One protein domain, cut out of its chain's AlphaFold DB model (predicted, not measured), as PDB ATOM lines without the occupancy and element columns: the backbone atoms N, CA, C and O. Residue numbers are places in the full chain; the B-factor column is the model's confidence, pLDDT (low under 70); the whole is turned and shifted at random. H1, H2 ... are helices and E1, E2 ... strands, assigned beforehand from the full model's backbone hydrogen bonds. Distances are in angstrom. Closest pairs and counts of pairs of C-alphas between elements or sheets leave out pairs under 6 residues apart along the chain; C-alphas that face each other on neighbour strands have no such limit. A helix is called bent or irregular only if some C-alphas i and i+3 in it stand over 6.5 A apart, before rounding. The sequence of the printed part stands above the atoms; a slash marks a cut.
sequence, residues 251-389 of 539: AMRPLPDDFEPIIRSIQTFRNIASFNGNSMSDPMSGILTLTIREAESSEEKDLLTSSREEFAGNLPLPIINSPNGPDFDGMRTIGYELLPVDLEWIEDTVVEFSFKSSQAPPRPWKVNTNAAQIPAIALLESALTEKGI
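This is residues 251 to 389 of the 539 residues of an uncharacterized protein of Verrucomicrobiales bacterium (UniProt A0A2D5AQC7). A five-stranded sheet, curled like part of a barrel, has the long helix H2 laid lengthwise over E1 and E2 on one face, while the shorter H1 only grazes the sheet near E3 and E4. The bent hairpin E1 and E2 reaches out to one end of the domain, where the far part of E1 pairs with the short strand E5. The 139 printed residues hold E1, E2, H1, E3, E4, E5 and H2 in that order; the sheet, E3 E4 E2 E1 E5, is mixed. The class is mixed, helices and strands, though 69 residues, under half, are in named elements. The whole is compact, with a radius of gyration of the C-alphas of 15.4 A and spans of 45 by 31 by 29 A.

Find C-alpha 262 at (56.486, 14.631, -22.265); from there E1, residues 262 to 274, runs 31.3 A and bends by 78 degrees at residue 269. E2, residues 282 to 294, runs 35.1 A and bends by 60 degrees at residue 285. Next come H1, residues 298 to 309, 16.9 A long, and E3, residues 319 to 321. Look for E4 at residues 349 to 357, 26.0 A long, and E5 at residues 365 to 367. H2, residues 369 to 384, spans 21.5 A and ends at C-alpha 384, (56.361, 7.486, -26.901); it is irregular, with C-alphas 371 and 374 7.3 A apart, and has a kink of 28 degrees near residue 376.

Start at the hairpin E1 and E2, antiparallel, where N 266 and O 288 are 2.9 A apart, within hydrogen-bond range. On the other side of E2, E4 is antiparallel to it, with N 289 and O 354 at 2.8 A. Edge strand E3 is parallel to E4, with N 320 and O 351 at 2.9 A. The pairing of E1 is staggered: residues 262 to 272 pair with E2, and residues 272 to 274 with the edge strand E5, antiparallel, with N 273 and O 366 at 3.1 A. H2 is on the sheet at a height over the sheet of 7.7 A, along the strands, at 3 degrees to E1 on the local plane; the closest C-alphas of E1 and H2, Arg 264 and Leu 379, are 5.9 A apart. H1 only grazes the sheet with residues 300 to 304, and is apart from H2. O i to N i+4 pairs are within hydrogen-bond range in 7 of 8 cases in H1 and 10 of 12 in H2.

The farthest C-alphas, those of Asp 257 and Asn 278, are 49.8 A apart. The printed part has no cut. The link from E3 to E4, residues 322 to 348, is long; within it residues 345 to 346 pair, parallel, with residues 252 to 253. Look for pLDDT under 70 at residues 273 to 281, 306 to 317 and 329 to 338; the mean of the printed part is 80.0.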
ATOM      1  N   ALA A 251      48.835  -1.441 -26.966       79.00
ATOM      2  CA  ALA A 251      49.095  -1.801 -25.585       79.00
ATOM      3  C   ALA A 251      49.095  -0.535 -24.714       79.00
ATOM      4  O   ALA A 251      49.750   0.460 -25.027       79.00
ATOM      5  N   MET A 252      48.356  -0.581 -23.611       84.81
ATOM      6  CA  MET A 252      48.368   0.460 -22.588       84.81
ATOM      7  C   MET A 252      49.484   0.142 -21.586       84.81
ATOM      8  O   MET A 252      49.582  -0.991 -21.107       84.81
ATOM      9  N   ARG A 253      50.300   1.139 -21.240       89.81
ATOM     10  CA  ARG A 253      51.248   1.082 -20.123       89.81
ATOM     11  C   ARG A 253      50.750   1.967 -18.973       89.81
ATOM     12  O   ARG A 253      50.254   3.065 -19.242       89.81
ATOM     13  N   PRO A 254      50.889   1.530 -17.711       91.81
ATOM     14  CA  PRO A 254      50.398   2.288 -16.567       91.81
ATOM     15  C   PRO A 254      51.111   3.634 -16.431       91.81
ATOM     16  O   PRO A 254      52.296   3.759 -16.758       91.81
ATOM     17  N   LEU A 255      50.389   4.629 -15.920       92.56
ATOM     18  CA  LEU A 255      50.935   5.942 -15.592       92.56
ATOM     19  C   LEU A 255      51.964   5.814 -14.445       92.56
ATOM     20  O   LEU A 255      51.622   5.256 -13.401       92.56
ATOM     21  N   PRO A 256      53.212   6.295 -14.601       93.25
ATOM     22  CA  PRO A 256      54.184   6.321 -13.506       93.25
ATOM     23  C   PRO A 256      53.759   7.250 -12.356       93.25
ATOM     24  O   PRO A 256      53.241   8.337 -12.605       93.25
ATOM     25  N   ASP A 257      54.059   6.868 -11.108       93.06
ATOM     26  CA  ASP A 257      53.791   7.684  -9.904       93.06
ATOM     27  C   ASP A 257      54.470   9.075  -9.947       93.06
ATOM     28  O   ASP A 257      54.046  10.005  -9.259       93.06
ATOM     29  N   ASP A 258      55.547   9.210 -10.727       93.88
ATOM     30  CA  ASP A 258      56.367  10.408 -10.922       93.88
ATOM     31  C   ASP A 258      56.331  10.934 -12.372       93.88
ATOM     32  O   ASP A 258      57.297  11.525 -12.854       93.88
ATOM     33  N   PHE A 259      55.215  10.729 -13.084       94.81
ATOM     34  CA  PHE A 259      55.063  11.140 -14.481       94.81
ATOM     35  C   PHE A 259      55.242  12.656 -14.702       94.81
ATOM     36  O   PHE A 259      54.400  13.472 -14.323       94.81
ATOM     37  N   GLU A 260      56.318  13.035 -15.398       95.81
ATOM     38  CA  GLU A 260      56.521  14.392 -15.915       95.81
ATOM     39  C   GLU A 260      55.960  14.534 -17.349       95.81
ATOM     40  O   GLU A 260      56.144  13.627 -18.167       95.81
ATOM     41  N   PRO A 261      55.327  15.672 -17.708       96.12
ATOM     42  CA  PRO A 261      54.799  15.888 -19.054       96.12
ATOM     43  C   PRO A 261      55.850  15.743 -20.163       96.12
ATOM     44  O   PRO A 261      56.863  16.450 -20.191       96.12
ATOM     45  N   ILE A 262      55.581  14.872 -21.137       96.19
ATOM     46  CA  ILE A 262      56.486  14.631 -22.265       96.19
ATOM     47  C   ILE A 262      56.252  15.707 -23.321       96.19
ATOM     48  O   ILE A 262      55.240  15.696 -24.021       96.19
ATOM     49  N   ILE A 263      57.214  16.617 -23.469       96.38
ATOM     50  CA  ILE A 263      57.173  17.681 -24.478       96.38
ATOM     51  C   ILE A 263      58.082  17.314 -25.658       96.38
ATOM     52  O   ILE A 263      59.240  16.913 -25.481       96.38
ATOM     53  N   ARG A 264      57.567  17.468 -26.881       96.19
ATOM     54  CA  ARG A 264      58.316  17.381 -28.145       96.19
ATOM     55  C   ARG A 264      57.930  18.542 -29.050       96.19
ATOM     56  O   ARG A 264      56.786  18.980 -29.047       96.19
ATOM     57  N   SER A 265      58.868  19.024 -29.857       94.81
ATOM     58  CA  SER A 265      58.621  20.130 -30.784       94.81
ATOM     59  C   SER A 265      59.376  19.948 -32.090       94.81
ATOM     60  O   SER A 265      60.537  19.546 -32.069       94.81
ATOM     61  N   ILE A 266      58.744  20.296 -33.210       93.44
ATOM     62  CA  ILE A 266      59.342  20.245 -34.544       93.44
ATOM     63  C   ILE A 266      59.138  21.574 -35.268       93.44
ATOM     64  O   ILE A 266      58.043  22.148 -35.292       93.44
ATOM     65  N   GLN A 267      60.219  22.072 -35.863       90.50
ATOM     66  CA  GLN A 267      60.184  23.249 -36.717       90.50
ATOM     67  C   GLN A 267      59.547  22.867 -38.054       90.50
ATOM     68  O   GLN A 267      59.908  21.873 -38.678       90.50
ATOM     69  N   THR A 268      58.548  23.624 -38.485       89.00
ATOM     70  CA  THR A 268      57.674  23.155 -39.553       89.00
ATOM     71  C   THR A 268      57.008  24.303 -40.297       89.00
ATOM     72  O   THR A 268      57.032  25.460 -39.867       89.00
ATOM     73  N   PHE A 269      56.442  23.978 -41.451       83.69
ATOM     74  CA  PHE A 269      55.978  24.950 -42.417       83.69
ATOM     75  C   PHE A 269      54.544  24.630 -42.861       83.69
ATOM     76  O   PHE A 269      54.235  23.506 -43.268       83.69
ATOM     77  N   ARG A 270      53.634  25.600 -42.714       77.69
ATOM     78  CA  ARG A 270      52.187  25.409 -42.874       77.69
ATOM     79  C   ARG A 270      51.560  26.496 -43.715       77.69
ATOM     80  O   ARG A 270      51.792  27.676 -43.497       77.69
ATOM     81  N   ASN A 271      50.656  26.076 -44.580       73.88
ATOM     82  CA  ASN A 271      49.716  26.964 -45.231       73.88
ATOM     83  C   ASN A 271      48.527  27.208 -44.296       73.88
ATOM     84  O   ASN A 271      47.907  26.253 -43.817       73.88
ATOM     85  N   ILE A 272      48.247  28.479 -43.998       73.38
ATOM     86  CA  ILE A 272      47.168  28.856 -43.078       73.38
ATOM     87  C   ILE A 272      45.874  29.159 -43.829       73.38
ATOM     88  O   ILE A 272      45.868  29.867 -44.835       73.38
ATOM     89  N   ALA A 273      44.755  28.645 -43.318       66.69
ATOM     90  CA  ALA A 273      43.440  28.954 -43.859       66.69
ATOM     91  C   ALA A 273      42.877  30.205 -43.173       66.69
ATOM     92  O   ALA A 273      42.856  30.313 -41.940       66.69
ATOM     93  N   SER A 274      42.376  31.153 -43.969       65.12
ATOM     94  CA  SER A 274      41.554  32.239 -43.434       65.12
ATOM     95  C   SER A 274      40.164  31.703 -43.091       65.12
ATOM     96  O   SER A 274      39.562  31.006 -43.904       65.12
ATOM     97  N   PHE A 275      39.615  32.099 -41.938       61.81
ATOM     98  CA  PHE A 275      38.257  31.729 -41.494       61.81
ATOM     99  C   PHE A 275      37.139  32.010 -42.521       61.81
ATOM    100  O   PHE A 275      36.059  31.445 -42.404       61.81
ATOM    101  N   ASN A 276      37.385  32.862 -43.525       58.88
ATOM    102  CA  ASN A 276      36.401  33.255 -44.538       58.88
ATOM    103  C   ASN A 276      36.513  32.473 -45.870       58.88
ATOM    104  O   ASN A 276      35.955  32.926 -46.868       58.88
ATOM    105  N   GLY A 277      37.257  31.359 -45.923       53.84
ATOM    106  CA  GLY A 277      37.256  30.370 -47.022       53.84
ATOM    107  C   GLY A 277      37.897  30.778 -48.362       53.84
ATOM    108  O   GLY A 277      38.503  29.947 -49.024       53.84
ATOM    109  N   ASN A 278      37.839  32.054 -48.750       50.78
ATOM    110  CA  ASN A 278      38.159  32.518 -50.111       50.78
ATOM    111  C   ASN A 278      39.560  33.147 -50.282       50.78
ATOM    112  O   ASN A 278      39.773  33.923 -51.213       50.78
ATOM    113  N   SER A 279      40.508  32.887 -49.377       52.44
ATOM    114  CA  SER A 279      41.872  33.429 -49.484       52.44
ATOM    115  C   SER A 279      42.859  32.350 -49.895       52.44
ATOM    116  O   SER A 279      42.846  31.265 -49.319       52.44
ATOM    117  N   MET A 280      43.774  32.708 -50.803       55.41
ATOM    118  CA  MET A 280      45.065  32.031 -50.945       55.41
ATOM    119  C   MET A 280      45.651  31.784 -49.549       55.41
ATOM    120  O   MET A 280      45.601  32.678 -48.695       55.41
ATOM    121  N   SER A 281      46.139  30.570 -49.312       66.50
ATOM    122  CA  SER A 281      46.743  30.208 -48.039       66.50
ATOM    123  C   SER A 281      48.129  30.827 -47.952       66.50
ATOM    124  O   SER A 281      49.020  30.431 -48.705       66.50
ATOM    125  N   ASP A 282      48.310  31.793 -47.055       74.50
ATOM    126  CA  ASP A 282      49.629  32.377 -46.840       74.50
ATOM    127  C   ASP A 282      50.554  31.327 -46.188       74.50
ATOM    128  O   ASP A 282      50.146  30.651 -45.229       74.50
ATOM    129  N   PRO A 283      51.795  31.180 -46.678       79.38
ATOM    130  CA  PRO A 283      52.780  30.290 -46.084       79.38
ATOM    131  C   PRO A 283      53.288  30.839 -44.743       79.38
ATOM    132  O   PRO A 283      53.724  31.985 -44.638       79.38
ATOM    133  N   MET A 284      53.269  30.007 -43.702       84.19
ATOM    134  CA  MET A 284      53.630  30.370 -42.331       84.19
ATOM    135  C   MET A 284      54.558  29.321 -41.711       84.19
ATOM    136  O   MET A 284      54.193  28.158 -41.525       84.19
ATOM    137  N   SER A 285      55.770  29.737 -41.345       87.44
ATOM    138  CA  SER A 285      56.687  28.901 -40.570       87.44
ATOM    139  C   SER A 285      56.417  29.021 -39.071       87.44
ATOM    140  O   SER A 285      56.002  30.066 -38.567       87.44
ATOM    141  N   GLY A 286      56.664  27.948 -38.329       89.56
ATOM    142  CA  GLY A 286      56.489  27.939 -36.882       89.56
ATOM    143  C   GLY A 286      56.926  26.629 -36.249       89.56
ATOM    144  O   GLY A 286      57.442  25.733 -36.915       89.56
ATOM    145  N   ILE A 287      56.727  26.535 -34.944       91.69
ATOM    146  CA  ILE A 287      57.036  25.346 -34.157       91.69
ATOM    147  C   ILE A 287      55.712  24.670 -33.819       91.69
ATOM    148  O   ILE A 287      54.868  25.285 -33.165       91.69
ATOM    149  N   LEU A 288      55.534  23.426 -34.267       91.88
ATOM    150  CA  LEU A 288      54.481  22.544 -33.765       91.88
ATOM    151  C   LEU A 288      55.027  21.841 -32.521       91.88
ATOM    152  O   LEU A 288      56.085  21.213 -32.590       91.88
ATOM    153  N   THR A 289      54.310  21.945 -31.411       93.62
ATOM    154  CA  THR A 289      54.658  21.330 -30.130       93.62
ATOM    155  C   THR A 289      53.552  20.371 -29.715       93.62
ATOM    156  O   THR A 289      52.369  20.709 -29.784       93.62
ATOM    157  N   LEU A 290      53.967  19.192 -29.270       94.12
ATOM    158  CA  LEU A 290      53.153  18.156 -28.658       94.12
ATOM    159  C   LEU A 290      53.523  18.077 -27.176       94.12
ATOM    160  O   LEU A 290      54.708  17.998 -26.843       94.12
ATOM    161  N   THR A 291      52.513  18.053 -26.312       95.62
ATOM    162  CA  THR A 291      52.653  17.770 -24.880       95.62
ATOM    163  C   THR A 291      51.779  16.571 -24.524       95.62
ATOM    164  O   THR A 291      50.566  16.636 -24.705       95.62
ATOM    165  N   ILE A 292      52.371  15.494 -24.002       94.81
ATOM    166  CA  ILE A 292      51.628  14.417 -23.330       94.81
ATOM    167  C   ILE A 292      51.610  14.740 -21.838       94.81
ATOM    168  O   ILE A 292      52.677  14.868 -21.237       94.81
ATOM    169  N   ARG A 293      50.426  14.889 -21.242       95.62
ATOM    170  CA  ARG A 293      50.242  15.196 -19.810       95.62
ATOM    171  C   ARG A 293      49.090  14.384 -19.217       95.62
ATOM    172  O   ARG A 293      48.270  13.867 -19.969       95.62
ATOM    173  N   GLU A 294      49.014  14.288 -17.891       95.31
ATOM    174  CA  GLU A 294      47.836  13.729 -17.208       95.31
ATOM    175  C   GLU A 294      46.572  14.539 -17.569       95.31
ATOM    176  O   GLU A 294      46.638  15.752 -17.810       95.31
ATOM    177  N   ALA A 295      45.422  13.867 -17.623       93.12
ATOM    178  CA  ALA A 295      44.125  14.523 -17.732       93.12
ATOM    179  C   ALA A 295      43.794  15.312 -16.451       93.12
ATOM    180  O   ALA A 295      43.681  14.747 -15.360       93.12
ATOM    181  N   GLU A 296      43.585  16.618 -16.578       93.50
ATOM    182  CA  GLU A 296      43.334  17.525 -15.454       93.50
ATOM    183  C   GLU A 296      41.833  17.721 -15.194       93.50
ATOM    184  O   GLU A 296      41.402  17.760 -14.037       93.50
ATOM    185  N   SER A 297      41.023  17.831 -16.253       91.19
ATOM    186  CA  SER A 297      39.586  18.125 -16.146       91.19
ATOM    187  C   SER A 297      38.702  16.873 -16.182       91.19
ATOM    188  O   SER A 297      39.134  15.787 -16.573       91.19
ATOM    189  N   SER A 298      37.435  17.014 -15.780       88.25
ATOM    190  CA  SER A 298      36.437  15.954 -15.969       88.25
ATOM    191  C   SER A 298      36.181  15.679 -17.449       88.25
ATOM    192  O   SER A 298      36.118  14.520 -17.826       88.25
ATOM    193  N   GLU A 299      36.127  16.708 -18.300       85.88
ATOM    194  CA  GLU A 299      35.937  16.530 -19.745       85.88
ATOM    195  C   GLU A 299      37.112  15.784 -20.400       85.88
ATOM    196  O   GLU A 299      36.900  14.976 -21.300       85.88
ATOM    197  N   GLU A 300      38.348  16.008 -19.937       89.94
ATOM    198  CA  GLU A 300      39.531  15.262 -20.395       89.94
ATOM    199  C   GLU A 300      39.481  13.780 -19.970       89.94
ATOM    200  O   GLU A 300      39.864  12.900 -20.741       89.94
ATOM    201  N   LYS A 301      38.952  13.482 -18.775       87.94
ATOM    202  CA  LYS A 301      38.768  12.105 -18.270       87.94
ATOM    203  C   LYS A 301      37.584  11.390 -18.925       87.94
ATOM    204  O   LYS A 301      37.664  10.193 -19.200       87.94
ATOM    205  N   ASP A 302      36.528  12.128 -19.245       83.06
ATOM    206  CA  ASP A 302      35.402  11.628 -20.029       83.06
ATOM    207  C   ASP A 302      35.860  11.313 -21.465       83.06
ATOM    208  O   ASP A 302      35.576  10.226 -21.959       83.06
ATOM    209  N   LEU A 303      36.675  12.175 -22.097       79.06
ATOM    210  CA  LEU A 303      37.271  11.925 -23.421       79.06
ATOM    211  C   LEU A 303      38.098  10.626 -23.457       79.06
ATOM    212  O   LEU A 303      37.992   9.860 -24.411       79.06
ATOM    213  N   LEU A 304      38.882  10.361 -22.406       80.50
ATOM    214  CA  LEU A 304      39.641   9.116 -22.224       80.50
ATOM    215  C   LEU A 304      38.770   7.875 -21.998       80.50
ATOM    216  O   LEU A 304      39.241   6.759 -22.203       80.50
ATOM    217  N   THR A 305      37.538   8.060 -21.535       78.00
ATOM    218  CA  THR A 305      36.587   6.969 -21.303       78.00
ATOM    219  C   THR A 305      35.783   6.693 -22.571       78.00
ATOM    220  O   THR A 305      35.672   5.543 -22.978       78.00
ATOM    221  N   SER A 306      35.303   7.736 -23.254       69.50
ATOM    222  CA  SER A 306      34.590   7.614 -24.530       69.50
ATOM    223  C   SER A 306      35.478   7.065 -25.644       69.50
ATOM    224  O   SER A 306      35.020   6.215 -26.402       69.50
ATOM    225  N   SER A 307      36.756   7.467 -25.715       64.44
ATOM    226  CA  SER A 307      37.687   6.868 -26.680       64.44
ATOM    227  C   SER A 307      37.798   5.354 -26.487       64.44
ATOM    228  O   SER A 307      37.739   4.626 -27.470       64.44
ATOM    229  N   ARG A 308      37.839   4.874 -25.233       67.25
ATOM    230  CA  ARG A 308      37.907   3.439 -24.892       67.25
ATOM    231  C   ARG A 308      36.681   2.615 -25.312       67.25
ATOM    232  O   ARG A 308      36.802   1.396 -25.376       67.25
ATOM    233  N   GLU A 309      35.530   3.231 -25.587       59.09
ATOM    234  CA  GLU A 309      34.283   2.512 -25.908       59.09
ATOM    235  C   GLU A 309      33.929   2.503 -27.412       59.09
ATOM    236  O   GLU A 309      33.186   1.624 -27.850       59.09
ATOM    237  N   GLU A 310      34.472   3.420 -28.224       53.00
ATOM    238  CA  GLU A 310      34.124   3.575 -29.654       53.00
ATOM    239  C   GLU A 310      35.077   2.849 -30.639       53.00
ATOM    240  O   GLU A 310      34.971   3.030 -31.855       53.00
ATOM    241  N   PHE A 311      36.009   2.016 -30.156       55.25
ATOM    242  CA  PHE A 311      37.116   1.443 -30.946       55.25
ATOM    243  C   PHE A 311      36.731   0.359 -31.980       55.25
ATOM    244  O   PHE A 311      37.077  -0.816 -31.853       55.25
ATOM    245  N   ALA A 312      36.110   0.764 -33.088       44.50
ATOM    246  CA  ALA A 312      36.075  -0.010 -34.329       44.50
ATOM    247  C   ALA A 312      37.056   0.586 -35.361       44.50
ATOM    248  O   ALA A 312      36.710   1.483 -36.123       44.50
ATOM    249  N   GLY A 313      38.299   0.090 -35.388       46.88
ATOM    250  CA  GLY A 313      39.282   0.341 -36.460       46.88
ATOM    251  C   GLY A 313      40.090   1.645 -36.381       46.88
ATOM    252  O   GLY A 313      41.254   1.658 -36.782       46.88
ATOM    253  N   ASN A 314      39.534   2.713 -35.808       49.41
ATOM    254  CA  ASN A 314      40.233   3.981 -35.586       49.41
ATOM    255  C   ASN A 314      40.418   4.250 -34.091       49.41
ATOM    256  O   ASN A 314      39.449   4.201 -33.337       49.41
ATOM    257  N   LEU A 315      41.638   4.597 -33.663       51.97
ATOM    258  CA  LEU A 315      41.852   5.167 -32.333       51.97
ATOM    259  C   LEU A 315      41.717   6.693 -32.379       51.97
ATOM    260  O   LEU A 315      42.650   7.361 -32.838       51.97
ATOM    261  N   PRO A 316      40.630   7.278 -31.841       56.69
ATOM    262  CA  PRO A 316      40.675   8.644 -31.346       56.69
ATOM    263  C   PRO A 316      41.700   8.715 -30.209       56.69
ATOM    264  O   PRO A 316      41.407   8.439 -29.044       56.69
ATOM    265  N   LEU A 317      42.931   9.090 -30.559       68.38
ATOM    266  CA  LEU A 317      43.890   9.578 -29.578       68.38
ATOM    267  C   LEU A 317      43.227  10.730 -28.804       68.38
ATOM    268  O   LEU A 317      42.548  11.550 -29.430       68.38
ATOM    269  N   PRO A 318      43.413  10.826 -27.475       75.31
ATOM    270  CA  PRO A 318      42.771  11.832 -26.629       75.31
ATOM    271  C   PRO A 318      43.405  13.215 -26.856       75.31
ATOM    272  O   PRO A 318      44.143  13.741 -26.023       75.31
ATOM    273  N   ILE A 319      43.165  13.773 -28.043       80.75
ATOM    274  CA  ILE A 319      43.771  14.995 -28.556       80.75
ATOM    275  C   ILE A 319      42.898  16.190 -28.194       80.75
ATOM    276  O   ILE A 319      41.719  16.266 -28.547       80.75
ATOM    277  N   ILE A 320      43.528  17.159 -27.542       85.56
ATOM    278  CA  ILE A 320      42.941  18.428 -27.137       85.56
ATOM    279  C   ILE A 320      43.684  19.599 -27.794       85.56
ATOM    280  O   ILE A 320      44.894  19.566 -28.038       85.56
ATOM    281  N   ASN A 321      42.936  20.663 -28.083       80.44
ATOM    282  CA  ASN A 321      43.495  21.925 -28.554       80.44
ATOM    283  C   ASN A 321      44.154  22.666 -27.383       80.44
ATOM    284  O   ASN A 321      43.524  22.851 -26.340       80.44
ATOM    285  N   SER A 322      45.375  23.172 -27.571       84.19
ATOM    286  CA  SER A 322      45.990  24.063 -26.585       84.19
ATOM    287  C   SER A 322      45.180  25.359 -26.424       84.19
ATOM    288  O   SER A 322      44.856  25.993 -27.434       84.19
ATOM    289  N   PRO A 323      44.909  25.840 -25.192       79.56
ATOM    290  CA  PRO A 323      44.083  27.032 -24.955       79.56
ATOM    291  C   PRO A 323      44.691  28.333 -25.505       79.56
ATOM    292  O   PRO A 323      43.994  29.339 -25.619       79.56
ATOM    293  N   ASN A 324      45.985  28.324 -25.841       74.94
ATOM    294  CA  ASN A 324      46.712  29.457 -26.422       74.94
ATOM    295  C   ASN A 324      47.123  29.221 -27.892       74.94
ATOM    296  O   ASN A 324      47.876  30.021 -28.453       74.94
ATOM    297  N   GLY A 325      46.696  28.107 -28.495       74.31
ATOM    298  CA  GLY A 325      47.051  27.706 -29.855       74.31
ATOM    299  C   GLY A 325      46.004  28.089 -30.909       74.31
ATOM    300  O   GLY A 325      44.907  28.539 -30.574       74.31
ATOM    301  N   PRO A 326      46.320  27.903 -32.204       73.25
ATOM    302  CA  PRO A 326      45.289  27.786 -33.225       73.25
ATOM    303  C   PRO A 326      44.446  26.530 -32.971       73.25
ATOM    304  O   PRO A 326      44.914  25.553 -32.390       73.25
ATOM    305  N   ASP A 327      43.214  26.553 -33.457       72.19
ATOM    306  CA  ASP A 327      42.324  25.398 -33.434       72.19
ATOM    307  C   ASP A 327      42.744  24.347 -34.484       72.19
ATOM    308  O   ASP A 327      42.957  24.681 -35.657       72.19
ATOM    309  N   PHE A 328      42.842  23.089 -34.046       72.94
ATOM    310  CA  PHE A 328      43.143  21.901 -34.843       72.94
ATOM    311  C   PHE A 328      41.983  20.884 -34.846       72.94
ATOM    312  O   PHE A 328      42.239  19.683 -34.810       72.94
ATOM    313  N   ASP A 329      40.718  21.318 -34.884       59.06
ATOM    314  CA  ASP A 329      39.523  20.456 -34.754       59.06
ATOM    315  C   ASP A 329      39.554  19.118 -35.541       59.06
ATOM    316  O   ASP A 329      39.032  18.116 -35.057       59.06
ATOM    317  N   GLY A 330      40.209  19.066 -36.707       61.25
ATOM    318  CA  GLY A 330      40.405  17.856 -37.524       61.25
ATOM    319  C   GLY A 330      41.630  16.975 -37.202       61.25
ATOM    320  O   GLY A 330      41.891  16.034 -37.944       61.25
ATOM    321  N   MET A 331      42.413  17.246 -36.148       66.75
ATOM    322  CA  MET A 331      43.480  16.336 -35.675       66.75
ATOM    323  C   MET A 331      42.995  15.300 -34.653       66.75
ATOM    324  O   MET A 331      43.758  14.398 -34.325       66.75
ATOM    325  N   ARG A 332      41.744  15.378 -34.174       62.44
ATOM    326  CA  ARG A 332      41.183  14.424 -33.193       62.44
ATOM    327  C   ARG A 332      41.170  12.971 -33.690       62.44
ATOM    328  O   ARG A 332      41.165  12.046 -32.888       62.44
ATOM    329  N   THR A 333      41.201  12.775 -35.006       61.62
ATOM    330  CA  THR A 333      41.278  11.475 -35.680       61.62
ATOM    331  C   THR A 333      42.605  11.357 -36.431       61.62
ATOM    332  O   THR A 333      42.699  11.659 -37.623       61.62
ATOM    333  N   ILE A 334      43.660  10.923 -35.735       64.31
ATOM    334  CA  ILE A 334      44.890  10.473 -36.398       64.31
ATOM    335  C   ILE A 334      44.643   9.049 -36.904       64.31
ATOM    336  O   ILE A 334      44.465   8.136 -36.103       64.31
ATOM    337  N   GLY A 335      44.627   8.874 -38.231       63.56
ATOM    338  CA  GLY A 335      44.377   7.582 -38.875       63.56
ATOM    339  C   GLY A 335      45.304   6.489 -38.341       63.56
ATOM    340  O   GLY A 335      46.531   6.628 -38.374       63.56
ATOM    341  N   TYR A 336      44.708   5.406 -37.837       62.72
ATOM    342  CA  TYR A 336      45.415   4.370 -37.077       62.72
ATOM    343  C   TYR A 336      46.500   3.655 -37.905       62.72
ATOM    344  O   TYR A 336      47.574   3.315 -37.405       62.72
ATOM    345  N   GLU A 337      46.252   3.527 -39.207       62.62
ATOM    346  CA  GLU A 337      47.177   3.088 -40.259       62.62
ATOM    347  C   GLU A 337      48.582   3.734 -40.207       62.62
ATOM    348  O   GLU A 337      49.560   3.070 -40.548       62.62
ATOM    349  N   LEU A 338      48.705   4.995 -39.761       67.50
ATOM    350  CA  LEU A 338      49.972   5.736 -39.751       67.50
ATOM    351  C   LEU A 338      50.751   5.621 -38.438       67.50
ATOM    352  O   LEU A 338      51.926   5.990 -38.398       67.50
ATOM    353  N   LEU A 339      50.123   5.139 -37.363       72.38
ATOM    354  CA  LEU A 339      50.818   4.899 -36.100       72.38
ATOM    355  C   LEU A 339      51.668   3.620 -36.207       72.38
ATOM    356  O   LEU A 339      51.199   2.642 -36.800       72.38
ATOM    357  N   PRO A 340      52.871   3.565 -35.602       72.38
ATOM    358  CA  PRO A 340      53.614   2.318 -35.429       72.38
ATOM    359  C   PRO A 340      52.764   1.227 -34.755       72.38
ATOM    360  O   PRO A 340      51.889   1.511 -33.935       72.38
ATOM    361  N   VAL A 341      52.992  -0.037 -35.121       71.12
ATOM    362  CA  VAL A 341      52.223  -1.190 -34.594       71.12
ATOM    363  C   VAL A 341      52.567  -1.474 -33.126       71.12
ATOM    364  O   VAL A 341      51.756  -2.023 -32.392       71.12
ATOM    365  N   ASP A 342      53.757  -1.057 -32.708       78.19
ATOM    366  CA  ASP A 342      54.381  -1.197 -31.394       78.19
ATOM    367  C   ASP A 342      54.244   0.056 -30.503       78.19
ATOM    368  O   ASP A 342      54.927   0.174 -29.488       78.19
ATOM    369  N   LEU A 343      53.377   1.007 -30.868       80.38
ATOM    370  CA  LEU A 343      53.172   2.239 -30.105       80.38
ATOM    371  C   LEU A 343      52.333   1.976 -28.841       80.38
ATOM    372  O   LEU A 343      51.123   1.777 -28.929       80.38
ATOM    373  N   GLU A 344      52.971   2.006 -27.670       86.00
ATOM    374  CA  GLU A 344      52.294   1.870 -26.372       86.00
ATOM    375  C   GLU A 344      51.735   3.214 -25.873       86.00
ATOM    376  O   GLU A 344      52.442   4.227 -25.850       86.00
ATOM    377  N   TRP A 345      50.473   3.228 -25.435       87.00
ATOM    378  CA  TRP A 345      49.809   4.414 -24.884       87.00
ATOM    379  C   TRP A 345      49.992   4.519 -23.365       87.00
ATOM    380  O   TRP A 345      49.968   3.504 -22.676       87.00
ATOM    381  N   ILE A 346      50.129   5.730 -22.812       90.69
ATOM    382  CA  ILE A 346      50.241   5.934 -21.355       90.69
ATOM    383  C   ILE A 346      48.846   6.139 -20.760       90.69
ATOM    384  O   ILE A 346      48.135   7.065 -21.159       90.69
ATOM    385  N   GLU A 347      48.459   5.294 -19.802       89.56
ATOM    386  CA  GLU A 347      47.179   5.417 -19.097       89.56
ATOM    387  C   GLU A 347      46.944   6.836 -18.566       89.56
ATOM    388  O   GLU A 347      47.858   7.530 -18.133       89.56
ATOM    389  N   ASP A 348      45.689   7.269 -18.658       90.62
ATOM    390  CA  ASP A 348      45.164   8.538 -18.147       90.62
ATOM    391  C   ASP A 348      45.874   9.830 -18.630       90.62
ATOM    392  O   ASP A 348      45.708  10.906 -18.047       90.62
ATOM    393  N   THR A 349      46.593   9.752 -19.761       93.06
ATOM    394  CA  THR A 349      47.220  10.908 -20.433       93.06
ATOM    395  C   THR A 349      46.470  11.410 -21.670       93.06
ATOM    396  O   THR A 349      45.952  10.627 -22.465       93.06
ATOM    397  N   VAL A 350      46.478  12.732 -21.865       92.12
ATOM    398  CA  VAL A 350      45.966  13.451 -23.046       92.12
ATOM    399  C   VAL A 350      47.109  14.014 -23.895       92.12
ATOM    400  O   VAL A 350      48.208  14.262 -23.392       92.12
ATOM    401  N   VAL A 351      46.840  14.258 -25.181       91.25
ATOM    402  CA  VAL A 351      47.763  14.933 -26.108       91.25
ATOM    403  C   VAL A 351      47.302  16.357 -26.357       91.25
ATOM    404  O   VAL A 351      46.271  16.582 -26.985       91.25
ATOM    405  N   GLU A 352      48.105  17.330 -25.955       92.00
ATOM    406  CA  GLU A 352      47.889  18.729 -26.300       92.00
ATOM    407  C   GLU A 352      48.785  19.129 -27.477       92.00
ATOM    408  O   GLU A 352      50.015  19.066 -27.388       92.00
ATOM    409  N   PHE A 353      48.174  19.582 -28.577       89.88
ATOM    410  CA  PHE A 353      48.899  20.211 -29.681       89.88
ATOM    411  C   PHE A 353      48.811  21.734 -29.606       89.88
ATOM    412  O   PHE A 353      47.738  22.323 -29.455       89.88
ATOM    413  N   SER A 354      49.956  22.387 -29.791       90.25
ATOM    414  CA  SER A 354      50.060  23.832 -29.983       90.25
ATOM    415  C   SER A 354      50.952  24.138 -31.184       90.25
ATOM    416  O   SER A 354      51.892  23.405 -31.483       90.25
ATOM    417  N   PHE A 355      50.682  25.238 -31.888       88.81
ATOM    418  CA  PHE A 355      51.599  25.765 -32.896       88.81
ATOM    419  C   PHE A 355      51.900  27.226 -32.603       88.81
ATOM    420  O   PHE A 355      50.993  28.052 -32.477       88.81
ATOM    421  N   LYS A 356      53.189  27.549 -32.545       89.75
ATOM    422  CA  LYS A 356      53.690  28.908 -32.382       89.75
ATOM    423  C   LYS A 356      54.315  29.372 -33.690       89.75
ATOM    424  O   LYS A 356      55.404  28.927 -34.052       89.75
ATOM    425  N   SER A 357      53.634  30.281 -34.380       87.62
ATOM    426  CA  SER A 357      54.169  30.928 -35.581       87.62
ATOM    427  C   SER A 357      55.444  31.721 -35.273       87.62
ATOM    428  O   SER A 357      55.573  32.317 -34.198       87.62
ATOM    429  N   SER A 358      56.367  31.762 -36.234       85.56
ATOM    430  CA  SER A 358      57.526  32.663 -36.232       85.56
ATOM    431  C   SER A 358      57.138  34.121 -36.528       85.56
ATOM    432  O   SER A 358      57.870  35.046 -36.174       85.56
ATOM    433  N   GLN A 359      55.972  34.332 -37.149       83.12
ATOM    434  CA  GLN A 359      55.455  35.627 -37.591       83.12
ATOM    435  C   GLN A 359      54.102  35.931 -36.935       83.12
ATOM    436  O   GLN A 359      53.290  35.034 -36.707       83.12
ATOM    437  N   ALA A 360      53.822  37.208 -36.661       80.19
ATOM    438  CA  ALA A 360      52.508  37.613 -36.167       80.19
ATOM    439  C   ALA A 360      51.437  37.304 -37.237       80.19
ATOM    440  O   ALA A 360      51.531  37.843 -38.342       80.19
ATOM    441  N   PRO A 361      50.434  36.451 -36.953       74.00
ATOM    442  CA  PRO A 361      49.440  36.080 -37.949       74.00
ATOM    443  C   PRO A 361      48.585  37.304 -38.321       74.00
ATOM    444  O   PRO A 361      48.154  38.040 -37.429       74.00
ATOM    445  N   PRO A 362      48.301  37.542 -39.615       70.31
ATOM    446  CA  PRO A 362      47.659  38.782 -40.059       70.31
ATOM    447  C   PRO A 362      46.186  38.899 -39.635       70.31
ATOM    448  O   PRO A 362      45.619  39.993 -39.661       70.31
ATOM    449  N   ARG A 363      45.540  37.775 -39.298       74.88
ATOM    450  CA  ARG A 363      44.117  37.627 -38.941       74.88
ATOM    451  C   ARG A 363      43.940  36.407 -38.023       74.88
ATOM    452  O   ARG A 363      44.863  35.598 -37.943       74.88
ATOM    453  N   PRO A 364      42.766  36.210 -37.389       74.31
ATOM    454  CA  PRO A 364      42.363  34.889 -36.911       74.31
ATOM    455  C   PRO A 364      42.487  33.863 -38.042       74.31
ATOM    456  O   PRO A 364      42.106  34.137 -39.186       74.31
ATOM    457  N   TRP A 365      43.047  32.704 -37.724       74.06
ATOM    458  CA  TRP A 365      43.523  31.723 -38.693       74.06
ATOM    459  C   TRP A 365      43.358  30.310 -38.122       74.06
ATOM    460  O   TRP A 365      43.355  30.139 -36.902       74.06
ATOM    461  N   LYS A 366      43.216  29.310 -38.997       74.38
ATOM    462  CA  LYS A 366      43.267  27.887 -38.623       74.38
ATOM    463  C   LYS A 366      44.462  27.211 -39.296       74.38
ATOM    464  O   LYS A 366      44.850  27.588 -40.407       74.38
ATOM    465  N   VAL A 367      45.032  26.206 -38.634       73.31
ATOM    466  CA  VAL A 367      46.008  25.301 -39.259       73.31
ATOM    467  C   VAL A 367      45.237  24.332 -40.155       73.31
ATOM    468  O   VAL A 367      44.259  23.741 -39.706       73.31
ATOM    469  N   ASN A 368      45.673  24.131 -41.403       74.12
ATOM    470  CA  ASN A 368      45.171  23.013 -42.205       74.12
ATOM    471  C   ASN A 368      45.590  21.695 -41.521       74.12
ATOM    472  O   ASN A 368      46.781  21.390 -41.413       74.12
ATOM    473  N   THR A 369      44.613  20.934 -41.029       71.62
ATOM    474  CA  THR A 369      44.822  19.720 -40.228       71.62
ATOM    475  C   THR A 369      45.487  18.608 -41.029       71.62
ATOM    476  O   THR A 369      46.370  17.937 -40.497       71.62
ATOM    477  N   ASN A 370      45.188  18.480 -42.325       71.75
ATOM    478  CA  ASN A 370      45.827  17.500 -43.211       71.75
ATOM    479  C   ASN A 370      47.328  17.794 -43.385       71.75
ATOM    480  O   ASN A 370      48.140  16.870 -43.445       71.75
ATOM    481  N   ALA A 371      47.722  19.074 -43.369       75.81
ATOM    482  CA  ALA A 371      49.129  19.488 -43.325       75.81
ATOM    483  C   ALA A 371      49.796  19.267 -41.949       75.81
ATOM    484  O   ALA A 371      51.021  19.255 -41.839       75.81
ATOM    485  N   ALA A 372      49.013  19.089 -40.880       82.75
ATOM    486  CA  ALA A 372      49.509  18.865 -39.524       82.75
ATOM    487  C   ALA A 372      49.619  17.380 -39.117       82.75
ATOM    488  O   ALA A 372      50.345  17.099 -38.167       82.75
ATOM    489  N   GLN A 373      49.005  16.438 -39.850       84.69
ATOM    490  CA  GLN A 373      48.995  15.002 -39.508       84.69
ATOM    491  C   GLN A 373      50.392  14.358 -39.415       84.69
ATOM    492  O   GLN A 373      50.790  13.932 -38.336       84.69
ATOM    493  N   ILE A 374      51.162  14.295 -40.513       89.50
ATOM    494  CA  ILE A 374      52.506  13.670 -40.531       89.50
ATOM    495  C   ILE A 374      53.424  14.184 -39.391       89.50
ATOM    496  O   ILE A 374      54.006  13.362 -38.681       89.50
ATOM    497  N   PRO A 375      53.570  15.503 -39.159       90.94
ATOM    498  CA  PRO A 375      54.442  16.011 -38.102       90.94
ATOM    499  C   PRO A 375      53.849  15.811 -36.701       90.94
ATOM    500  O   PRO A 375      54.617  15.617 -35.766       90.94
ATOM    501  N   ALA A 376      52.522  15.795 -36.539       90.00
ATOM    502  CA  ALA A 376      51.887  15.388 -35.284       90.00
ATOM    503  C   ALA A 376      52.206  13.923 -34.937       90.00
ATOM    504  O   ALA A 376      52.569  13.628 -33.800       90.00
ATOM    505  N   ILE A 377      52.162  13.024 -35.926       89.94
ATOM    506  CA  ILE A 377      52.506  11.605 -35.760       89.94
ATOM    507  C   ILE A 377      53.996  11.427 -35.445       89.94
ATOM    508  O   ILE A 377      54.336  10.673 -34.540       89.94
ATOM    509  N   ALA A 378      54.889  12.152 -36.125       92.62
ATOM    510  CA  ALA A 378      56.326  12.099 -35.843       92.62
ATOM    511  C   ALA A 378      56.675  12.617 -34.435       92.62
ATOM    512  O   ALA A 378      57.512  12.033 -33.746       92.62
ATOM    513  N   LEU A 379      55.999  13.675 -33.969       93.88
ATOM    514  CA  LEU A 379      56.105  14.125 -32.578       93.88
ATOM    515  C   LEU A 379      55.617  13.057 -31.594       93.88
ATOM    516  O   LEU A 379      56.234  12.882 -30.545       93.88
ATOM    517  N   LEU A 380      54.534  12.350 -31.924       92.25
ATOM    518  CA  LEU A 380      53.954  11.329 -31.055       92.25
ATOM    519  C   LEU A 380      54.838  10.081 -30.967       92.25
ATOM    520  O   LEU A 380      55.116   9.602 -29.870       92.25
ATOM    521  N   GLU A 381      55.347   9.605 -32.104       91.56
ATOM    522  CA  GLU A 381      56.339   8.534 -32.147       91.56
ATOM    523  C   GLU A 381      57.588   8.928 -31.340       91.56
ATOM    524  O   GLU A 381      58.038   8.156 -30.496       91.56
ATOM    525  N   SER A 382      58.113  10.146 -31.513       94.38
ATOM    526  CA  SER A 382      59.255  10.663 -30.738       94.38
ATOM    527  C   SER A 382      58.987  10.778 -29.227       94.38
ATOM    528  O   SER A 382      59.899  10.612 -28.407       94.38
ATOM    529  N   ALA A 383      57.748  11.083 -28.837       94.19
ATOM    530  CA  ALA A 383      57.351  11.175 -27.438       94.19
ATOM    531  C   ALA A 383      57.254   9.790 -26.779       94.19
ATOM    532  O   ALA A 383      57.738   9.621 -25.662       94.19
ATOM    533  N   LEU A 384      56.668   8.805 -27.468       91.19
ATOM    534  CA  LEU A 384      56.361   7.486 -26.901       91.19
ATOM    535  C   LEU A 384      57.480   6.448 -27.081       91.19
ATOM    536  O   LEU A 384      57.648   5.594 -26.214       91.19
ATOM    537  N   THR A 385      58.276   6.544 -28.151       90.44
ATOM    538  CA  THR A 385      59.390   5.614 -28.455       90.44
ATOM    539  C   THR A 385      60.778   6.169 -28.105       90.44
ATOM    540  O   THR A 385      61.790   5.554 -28.428       90.44
ATOM    541  N   GLU A 386      60.840   7.361 -27.498       89.50
ATOM    542  CA  GLU A 386      62.071   8.105 -27.163       89.50
ATOM    543  C   GLU A 386      62.998   8.446 -28.354       89.50
ATOM    544  O   GLU A 386      64.069   9.027 -28.163       89.50
ATOM    545  N   LYS A 387      62.579   8.170 -29.597       92.69
ATOM    546  CA  LYS A 387      63.281   8.605 -30.813       92.69
ATOM    547  C   LYS A 387      63.469  10.125 -30.829       92.69
ATOM    548  O   LYS A 387      62.552  10.883 -30.513       92.69
ATOM    549  N   GLY A 388      64.648  10.588 -31.238       94.12
ATOM    550  CA  GLY A 388      64.920  12.017 -31.413       94.12
ATOM    551  C   GLY A 388      64.209  12.592 -32.640       94.12
ATOM    552  O   GLY A 388      64.084  11.912 -33.656       94.12
ATOM    553  N   ILE A 389      63.786  13.857 -32.569       96.00
ATOM    554  CA  ILE A 389      63.346  14.607 -33.752       96.00
ATOM    555  C   ILE A 389      64.572  15.035 -34.562       96.00
ATOM    556  O   ILE A 389      65.550  15.540 -34.009       96.00
TER     557      ILE A 389